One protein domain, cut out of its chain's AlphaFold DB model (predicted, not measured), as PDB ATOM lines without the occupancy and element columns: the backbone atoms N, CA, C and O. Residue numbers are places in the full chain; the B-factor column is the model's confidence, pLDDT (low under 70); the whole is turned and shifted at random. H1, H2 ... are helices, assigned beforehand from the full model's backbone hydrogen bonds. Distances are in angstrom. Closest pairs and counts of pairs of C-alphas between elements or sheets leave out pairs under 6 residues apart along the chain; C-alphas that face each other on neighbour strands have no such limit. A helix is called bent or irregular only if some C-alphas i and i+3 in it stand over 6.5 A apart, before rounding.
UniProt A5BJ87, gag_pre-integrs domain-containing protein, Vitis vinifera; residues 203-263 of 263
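Overview. This is residues 203 to 263 of the 263 residues of the protein "gag_pre-integrs domain-containing protein" of Vitis vinifera (UniProt A5BJ87). A small body of two helices set crosswise and a long link folded back past them, with a third short helix beyond, from which a thin tail sticks out. H1 and H2 are about perpendicular and pack together near the second half of H1, while residues 233 to 247 form the long link to H3, and residues 254 to 263 stand free. The printed part has 61 residues with three named helices, in the order H1, H2, H3 along the chain, and no named strand; the class is all helix, though only 28 of the 61 printed residues are in named elements. The whole is only just loose, close to extended, with a radius of gyration of the C-alphas of 15.3 A. Its C-alphas span 62 by 19 by 17 A, a rod in outline, and the free tail makes much of that length.

Along the chain. The printed part begins at Asp 203, whose C-alpha is at (73.471, -55.706, 25.981), and residues 203 to 206 lead into the first helix. H1 holds residues 207 to 220, 14 residues, and is the longest helix; it measures 20.2 A from first to last C-alpha. It begins at C-alpha 207 at (73.916, -66.693, 30.393) and ends at C-alpha 220 at (54.512, -69.381, 25.610). Five residues later comes H2, residues 226 to 232, which measures 9.7 A from C-alpha 226 to C-alpha 232. Residues 233 to 247 follow, 15 residues with no named element. H3 holds residues 248 to 254 and also measures 9.7 A; its last C-alpha, that of Lys 254, is at (56.948, -87.756, 24.213). The remaining residues run to Ile 263, whose C-alpha is at (47.975, -111.915, 28.588).

Arrangement. H1 and H2 touch, with 4 pairs of C-alphas within 8 A. H1 touches H2 with residues 214 to 218 alone. The closest C-alphas of the two helices are those of His 218 and Phe 226, 6.8 A apart. Their lines stand at 86 degrees, about perpendicular, and their centres are 12.0 A apart. H3 touches no helix: H1 and H3 are apart, and H2 and H3 are apart too, though they follow each other in the chain. In H1, H2 and H3 every pair of O of residue i and N of residue i+4 is within hydrogen-bond range. None of the three helices is bent or irregular.

Size, cuts and confidence. The two C-alphas farthest apart are those of Asp 203 and Ile 263, the first and last printed residues, at 61.8 A. Without the free residues 254 to 263, of which Lys 254 belongs to H3, the body has 51 residues. This body spans 35 by 19 by 18 A and has a radius of gyration of 10.7 A, 1.09 times that of a compact globule of as many residues. The link from H1 to H2 is tight, with 5 residues, and the link from H2 to H3 is long, with 15 residues. The C-alphas of that long stretch, residues 233 to 247, lie 5 to 16 A from the mean of all C-alphas. The printed part has no cut, and Ile 263 is the chain's last residue. The mean pLDDT of the printed part is 72.0. It is 72 for H1, 80 for H2 and 74 for H3. In this predicted model 20 residues are under 70: residues 203 to 209, residue 221, residue 239 and residues 253 to 263.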
ATOM      1  N   ASP A 203      72.053 -55.455  26.054       40.56
ATOM      2  CA  ASP A 203      73.471 -55.706  25.981       40.56
ATOM      3  C   ASP A 203      73.926 -56.294  27.333       40.56
ATOM      4  O   ASP A 203      73.552 -55.816  28.406       40.56
ATOM      5  N   GLY A 204      74.660 -57.406  27.298       47.25
ATOM      6  CA  GLY A 204      75.304 -57.954  28.498       47.25
ATOM      7  C   GLY A 204      74.454 -58.782  29.477       47.25
ATOM      8  O   GLY A 204      74.767 -58.824  30.669       47.25
ATOM      9  N   PHE A 205      73.423 -59.519  29.049       48.44
ATOM     10  CA  PHE A 205      72.824 -60.506  29.960       48.44
ATOM     11  C   PHE A 205      73.690 -61.768  30.122       48.44
ATOM     12  O   PHE A 205      73.827 -62.575  29.198       48.44
ATOM     13  N   LYS A 206      74.214 -61.961  31.345       52.25
ATOM     14  CA  LYS A 206      74.777 -63.228  31.858       52.25
ATOM     15  C   LYS A 206      73.915 -64.420  31.411       52.25
ATOM     16  O   LYS A 206      72.686 -64.343  31.446       52.25
ATOM     17  N   GLY A 207      74.557 -65.530  31.031       56.44
ATOM     18  CA  GLY A 207      73.916 -66.693  30.393       56.44
ATOM     19  C   GLY A 207      72.671 -67.254  31.102       56.44
ATOM     20  O   GLY A 207      71.775 -67.772  30.442       56.44
ATOM     21  N   GLU A 208      72.546 -67.086  32.419       57.78
ATOM     22  CA  GLU A 208      71.376 -67.512  33.207       57.78
ATOM     23  C   GLU A 208      70.086 -66.747  32.862       57.78
ATOM     24  O   GLU A 208      68.997 -67.325  32.803       57.78
ATOM     25  N   LYS A 209      70.192 -65.451  32.546       61.28
ATOM     26  CA  LYS A 209      69.030 -64.627  32.179       61.28
ATOM     27  C   LYS A 209      68.520 -64.968  30.776       61.28
ATOM     28  O   LYS A 209      67.311 -65.013  30.565       61.28
ATOM     29  N   LYS A 210      69.413 -65.324  29.840       70.69
ATOM     30  CA  LYS A 210      69.029 -65.811  28.499       70.69
ATOM     31  C   LYS A 210      68.269 -67.132  28.568       70.69
ATOM     32  O   LYS A 210      67.234 -67.269  27.921       70.69
ATOM     33  N   LYS A 211      68.724 -68.070  29.407       75.56
ATOM     34  CA  LYS A 211      68.013 -69.337  29.645       75.56
ATOM     35  C   LYS A 211      66.584 -69.096  30.124       75.56
ATOM     36  O   LYS A 211      65.669 -69.738  29.623       75.56
ATOM     37  N   SER A 212      66.391 -68.139  31.029       70.56
ATOM     38  CA  SER A 212      65.068 -67.777  31.555       70.56
ATOM     39  C   SER A 212      64.125 -67.271  30.455       70.56
ATOM     40  O   SER A 212      62.966 -67.676  30.391       70.56
ATOM     41  N   VAL A 213      64.633 -66.444  29.537       72.31
ATOM     42  CA  VAL A 213      63.861 -65.944  28.386       72.31
ATOM     43  C   VAL A 213      63.549 -67.069  27.394       72.31
ATOM     44  O   VAL A 213      62.418 -67.180  26.931       72.31
ATOM     45  N   ILE A 214      64.507 -67.952  27.108       80.62
ATOM     46  CA  ILE A 214      64.295 -69.129  26.250       80.62
ATOM     47  C   ILE A 214      63.210 -70.044  26.832       80.62
ATOM     48  O   ILE A 214      62.304 -70.468  26.117       80.62
ATOM     49  N   TRP A 215      63.262 -70.301  28.139       80.00
ATOM     50  CA  TRP A 215      62.252 -71.069  28.865       80.00
ATOM     51  C   TRP A 215      60.865 -70.439  28.803       80.00
ATOM     52  O   TRP A 215      59.866 -71.141  28.636       80.00
ATOM     53  N   LEU A 216      60.799 -69.114  28.907       77.75
ATOM     54  CA  LEU A 216      59.554 -68.377  28.787       77.75
ATOM     55  C   LEU A 216      58.937 -68.557  27.396       77.75
ATOM     56  O   LEU A 216      57.752 -68.858  27.293       77.75
ATOM     57  N   TRP A 217      59.732 -68.437  26.333       78.56
ATOM     58  CA  TRP A 217      59.263 -68.662  24.964       78.56
ATOM     59  C   TRP A 217      58.863 -70.114  24.699       78.56
ATOM     60  O   TRP A 217      57.846 -70.355  24.051       78.56
ATOM     61  N   HIS A 218      59.611 -71.074  25.244       83.56
ATOM     62  CA  HIS A 218      59.267 -72.492  25.185       83.56
ATOM     63  C   HIS A 218      57.873 -72.756  25.771       83.56
ATOM     64  O   HIS A 218      57.062 -73.415  25.129       83.56
ATOM     65  N   ARG A 219      57.551 -72.172  26.935       77.62
ATOM     66  CA  ARG A 219      56.212 -72.273  27.544       77.62
ATOM     67  C   ARG A 219      55.152 -71.503  26.748       77.62
ATOM     68  O   ARG A 219      54.088 -72.045  26.472       77.62
ATOM     69  N   ARG A 220      55.450 -70.267  26.330       70.12
ATOM     70  CA  ARG A 220      54.512 -69.381  25.610       70.12
ATOM     71  C   ARG A 220      54.072 -69.917  24.252       70.12
ATOM     72  O   ARG A 220      52.945 -69.662  23.848       70.12
ATOM     73  N   LEU A 221      54.941 -70.640  23.551       69.62
ATOM     74  CA  LEU A 221      54.633 -71.205  22.235       69.62
ATOM     75  C   LEU A 221      54.067 -72.629  22.311       69.62
ATOM     76  O   LEU A 221      53.997 -73.302  21.291       69.62
ATOM     77  N   GLY A 222      53.656 -73.096  23.494       74.31
ATOM     78  CA  GLY A 222      53.051 -74.420  23.652       74.31
ATOM     79  C   GLY A 222      54.083 -75.542  23.663       74.31
ATOM     80  O   GLY A 222      53.915 -76.551  22.984       74.31
ATOM     81  N   TYR A 223      55.163 -75.368  24.427       79.00
ATOM     82  CA  TYR A 223      56.180 -76.398  24.655       79.00
ATOM     83  C   TYR A 223      56.918 -76.848  23.382       79.00
ATOM     84  O   TYR A 223      57.402 -77.977  23.266       79.00
ATOM     85  N   VAL A 224      57.049 -75.932  22.421       79.25
ATOM     86  CA  VAL A 224      57.756 -76.148  21.153       79.25
ATOM     87  C   VAL A 224      59.222 -76.501  21.396       79.25
ATOM     88  O   VAL A 224      59.863 -75.972  22.308       79.25
ATOM     89  N   SER A 225      59.776 -77.399  20.576       82.75
ATOM     90  CA  SER A 225      61.147 -77.877  20.762       82.75
ATOM     91  C   SER A 225      62.151 -76.721  20.776       82.75
ATOM     92  O   SER A 225      62.081 -75.799  19.961       82.75
ATOM     93  N   PHE A 226      63.133 -76.784  21.677       85.75
ATOM     94  CA  PHE A 226      64.172 -75.756  21.772       85.75
ATOM     95  C   PHE A 226      64.977 -75.615  20.465       85.75
ATOM     96  O   PHE A 226      65.428 -74.521  20.137       85.75
ATOM     97  N   GLY A 227      65.088 -76.685  19.668       84.31
ATOM     98  CA  GLY A 227      65.673 -76.633  18.323       84.31
ATOM     99  C   GLY A 227      64.838 -75.820  17.327       84.31
ATOM    100  O   GLY A 227      65.384 -75.013  16.578       84.31
ATOM    101  N   TYR A 228      63.511 -75.964  17.353       80.06
ATOM    102  CA  TYR A 228      62.621 -75.127  16.546       80.06
ATOM    103  C   TYR A 228      62.639 -73.675  17.033       80.06
ATOM    104  O   TYR A 228      62.691 -72.745  16.229       80.06
ATOM    105  N   LEU A 229      62.693 -73.471  18.350       80.38
ATOM    106  CA  LEU A 229      62.774 -72.148  18.954       80.38
ATOM    107  C   LEU A 229      64.077 -71.415  18.594       80.38
ATOM    108  O   LEU A 229      64.055 -70.214  18.335       80.38
ATOM    109  N   LYS A 230      65.195 -72.142  18.480       82.12
ATOM    110  CA  LYS A 230      66.475 -71.619  17.980       82.12
ATOM    111  C   LYS A 230      66.392 -71.133  16.534       82.12
ATOM    112  O   LYS A 230      67.040 -70.151  16.192       82.12
ATOM    113  N   ARG A 231      65.583 -71.786  15.694       76.88
ATOM    114  CA  ARG A 231      65.340 -71.347  14.312       76.88
ATOM    115  C   ARG A 231      64.487 -70.079  14.249       76.88
ATOM    116  O   ARG A 231      64.699 -69.262  13.363       76.88
ATOM    117  N   LEU A 232      63.550 -69.916  15.186       72.19
ATOM    118  CA  LEU A 232      62.720 -68.715  15.292       72.19
ATOM    119  C   LEU A 232      63.475 -67.515  15.880       72.19
ATOM    120  O   LEU A 232      63.263 -66.392  15.440       72.19
ATOM    121  N   PHE A 233      64.368 -67.747  16.848       78.25
ATOM    122  CA  PHE A 233      65.113 -66.690  17.540       78.25
ATOM    123  C   PHE A 233      66.628 -66.974  17.586       78.25
ATOM    124  O   PHE A 233      67.175 -67.219  18.665       78.25
ATOM    125  N   PRO A 234      67.354 -66.921  16.451       76.38
ATOM    126  CA  PRO A 234      68.775 -67.287  16.405       76.38
ATOM    127  C   PRO A 234      69.659 -66.456  17.348       76.38
ATOM    128  O   PRO A 234      70.573 -66.987  17.981       76.38
ATOM    129  N   SER A 235      69.349 -65.166  17.504       71.50
ATOM    130  CA  SER A 235      70.059 -64.228  18.386       71.50
ATOM    131  C   SER A 235      69.890 -64.555  19.875       71.50
ATOM    132  O   SER A 235      70.830 -64.397  20.655       71.50
ATOM    133  N   LEU A 236      68.726 -65.081  20.273       73.06
ATOM    134  CA  LEU A 236      68.444 -65.474  21.656       73.06
ATOM    135  C   LEU A 236      69.277 -66.696  22.078       73.06
ATOM    136  O   LEU A 236      69.703 -66.797  23.228       73.06
ATOM    137  N   PHE A 237      69.556 -67.588  21.127       78.94
ATOM    138  CA  PHE A 237      70.367 -68.791  21.322       78.94
ATOM    139  C   PHE A 237      71.849 -68.586  20.995       78.94
ATOM    140  O   PHE A 237      72.626 -69.542  21.059       78.94
ATOM    141  N   ALA A 238      72.276 -67.363  20.668       73.69
ATOM    142  CA  ALA A 238      73.677 -67.070  20.408       73.69
ATOM    143  C   ALA A 238      74.528 -67.474  21.626       73.69
ATOM    144  O   ALA A 238      74.363 -66.936  22.726       73.69
ATOM    145  N   ARG A 239      75.436 -68.439  21.416       67.31
ATOM    146  CA  ARG A 239      76.323 -69.041  22.436       67.31
ATOM    147  C   ARG A 239      75.604 -69.852  23.531       67.31
ATOM    148  O   ARG A 239      76.194 -70.112  24.573       67.31
ATOM    149  N   SER A 240      74.348 -70.250  23.312       72.62
ATOM    150  CA  SER A 240      73.601 -71.151  24.201       72.62
ATOM    151  C   SER A 240      73.422 -72.515  23.543       72.62
ATOM    152  O   SER A 240      72.957 -72.601  22.404       72.62
ATOM    153  N   ASP A 241      73.776 -73.579  24.260       76.50
ATOM    154  CA  ASP A 241      73.546 -74.940  23.784       76.50
ATOM    155  C   ASP A 241      72.111 -75.396  24.084       76.50
ATOM    156  O   ASP A 241      71.566 -75.156  25.163       76.50
ATOM    157  N   VAL A 242      71.500 -76.054  23.102       77.12
ATOM    158  CA  VAL A 242      70.131 -76.577  23.166       77.12
ATOM    159  C   VAL A 242      70.060 -77.785  24.106       77.12
ATOM    160  O   VAL A 242      69.023 -78.013  24.725       77.12
ATOM    161  N   SER A 243      71.167 -78.520  24.266       73.00
ATOM    162  CA  SER A 243      71.257 -79.692  25.151       73.00
ATOM    163  C   SER A 243      71.000 -79.367  26.630       73.00
ATOM    164  O   SER A 243      70.542 -80.220  27.388       73.00
ATOM    165  N   GLY A 244      71.240 -78.113  27.035       75.69
ATOM    166  CA  GLY A 244      71.047 -77.639  28.406       75.69
ATOM    167  C   GLY A 244      69.589 -77.374  28.789       75.69
ATOM    168  O   GLY A 244      69.335 -76.936  29.910       75.69
ATOM    169  N   PHE A 245      68.639 -77.598  27.879       82.81
ATOM    170  CA  PHE A 245      67.216 -77.397  28.123       82.81
ATOM    171  C   PHE A 245      66.485 -78.742  28.195       82.81
ATOM    172  O   PHE A 245      66.228 -79.379  27.174       82.81
ATOM    173  N   ARG A 246      66.120 -79.156  29.414       80.00
ATOM    174  CA  ARG A 246      65.275 -80.329  29.680       80.00
ATOM    175  C   ARG A 246      63.949 -79.886  30.270       80.00
ATOM    176  O   ARG A 246      63.939 -79.163  31.258       80.00
ATOM    177  N   CYS A 247      62.856 -80.291  29.636       83.00
ATOM    178  CA  CYS A 247      61.504 -79.992  30.078       83.00
ATOM    179  C   CYS A 247      60.763 -81.296  30.322       83.00
ATOM    180  O   CYS A 247      60.379 -81.969  29.365       83.00
ATOM    181  N   ASP A 248      60.547 -81.610  31.596       78.31
ATOM    182  CA  ASP A 248      59.919 -82.856  32.037       78.31
ATOM    183  C   ASP A 248      58.521 -83.021  31.426       78.31
ATOM    184  O   ASP A 248      58.146 -84.107  31.006       78.31
ATOM    185  N   ILE A 249      57.777 -81.921  31.254       78.56
ATOM    186  CA  ILE A 249      56.458 -81.919  30.597       78.56
ATOM    187  C   ILE A 249      56.569 -82.401  29.144       78.56
ATOM    188  O   ILE A 249      55.779 -83.231  28.697       78.56
ATOM    189  N   CYS A 250      57.565 -81.916  28.398       79.44
ATOM    190  CA  CYS A 250      57.800 -82.358  27.024       79.44
ATOM    191  C   CYS A 250      58.316 -83.792  26.947       79.44
ATOM    192  O   CYS A 250      58.052 -84.475  25.964       79.44
ATOM    193  N   GLU A 251      59.103 -84.215  27.932       76.62
ATOM    194  CA  GLU A 251      59.659 -85.563  28.011       76.62
ATOM    195  C   GLU A 251      58.547 -86.584  28.279       76.62
ATOM    196  O   GLU A 251      58.399 -87.548  27.530       76.62
ATOM    197  N   LEU A 252      57.672 -86.286  29.241       72.56
ATOM    198  CA  LEU A 252      56.481 -87.074  29.545       72.56
ATOM    199  C   LEU A 252      55.504 -87.109  28.365       72.56
ATOM    200  O   LEU A 252      55.015 -88.180  28.010       72.56
ATOM    201  N   ALA A 253      55.278 -85.976  27.693       67.50
ATOM    202  CA  ALA A 253      54.420 -85.914  26.507       67.50
ATOM    203  C   ALA A 253      54.969 -86.706  25.305       67.50
ATOM    204  O   ALA A 253      54.206 -87.083  24.418       67.50
ATOM    205  N   LYS A 254      56.285 -86.957  25.258       67.88
ATOM    206  CA  LYS A 254      56.948 -87.756  24.213       67.88
ATOM    207  C   LYS A 254      57.100 -89.231  24.574       67.88
ATOM    208  O   LYS A 254      57.528 -90.009  23.720       67.88
ATOM    209  N   SER A 255      56.774 -89.627  25.803       66.31
ATOM    210  CA  SER A 255      56.765 -91.037  26.174       66.31
ATOM    211  C   SER A 255      55.656 -91.764  25.406       66.31
ATOM    212  O   SER A 255      54.511 -91.315  25.345       66.31
ATOM    213  N   HIS A 256      55.999 -92.881  24.767       65.69
ATOM    214  CA  HIS A 256      54.985 -93.775  24.225       65.69
ATOM    215  C   HIS A 256      54.371 -94.535  25.400       65.69
ATOM    216  O   HIS A 256      55.088 -94.972  26.303       65.69
ATOM    217  N   ARG A 257      53.042 -94.704  25.401       64.00
ATOM    218  CA  ARG A 257      52.424 -95.654  26.330       64.00
ATOM    219  C   ARG A 257      53.074 -97.010  26.080       64.00
ATOM    220  O   ARG A 257      53.135 -97.449  24.932       64.00
ATOM    221  N   ALA A 258      53.581 -97.634  27.139       66.81
ATOM    222  CA  ALA A 258      54.073 -98.998  27.061       66.81
ATOM    223  C   ALA A 258      52.993 -99.881  26.419       66.81
ATOM    224  O   ALA A 258      51.797 -99.684  26.668       66.81
ATOM    225  N   LEU A 259      53.412-100.813  25.562       69.31
ATOM    226  CA  LEU A 259      52.503-101.785  24.968       69.31
ATOM    227  C   LEU A 259      51.777-102.515  26.101       69.31
ATOM    228  O   LEU A 259      52.409-102.968  27.056       69.31
ATOM    229  N   PHE A 260      50.448-102.587  26.007       51.84
ATOM    230  CA  PHE A 260      49.658-103.348  26.965       51.84
ATOM    231  C   PHE A 260      50.152-104.801  26.953       51.84
ATOM    232  O   PHE A 260      50.282-105.367  25.863       51.84
ATOM    233  N   PRO A 261      50.443-105.405  28.120       69.25
ATOM    234  CA  PRO A 261      50.802-106.810  28.182       69.25
ATOM    235  C   PRO A 261      49.678-107.629  27.548       69.25
ATOM    236  O   PRO A 261      48.533-107.563  27.997       69.25
ATOM    237  N   LEU A 262      50.002-108.359  26.484       63.88
ATOM    238  CA  LEU A 262      49.121-109.388  25.953       63.88
ATOM    239  C   LEU A 262      49.223-110.566  26.925       63.88
ATOM    240  O   LEU A 262      50.260-111.228  26.979       63.88
ATOM    241  N   ILE A 263      48.191-110.728  27.753       66.06
ATOM    242  CA  ILE A 263      47.975-111.915  28.588       66.06
ATOM    243  C   ILE A 263      47.101-112.876  27.791       66.06
ATOM    244  O   ILE A 263      46.090-112.393  27.231       66.06
TER     245      ILE A 263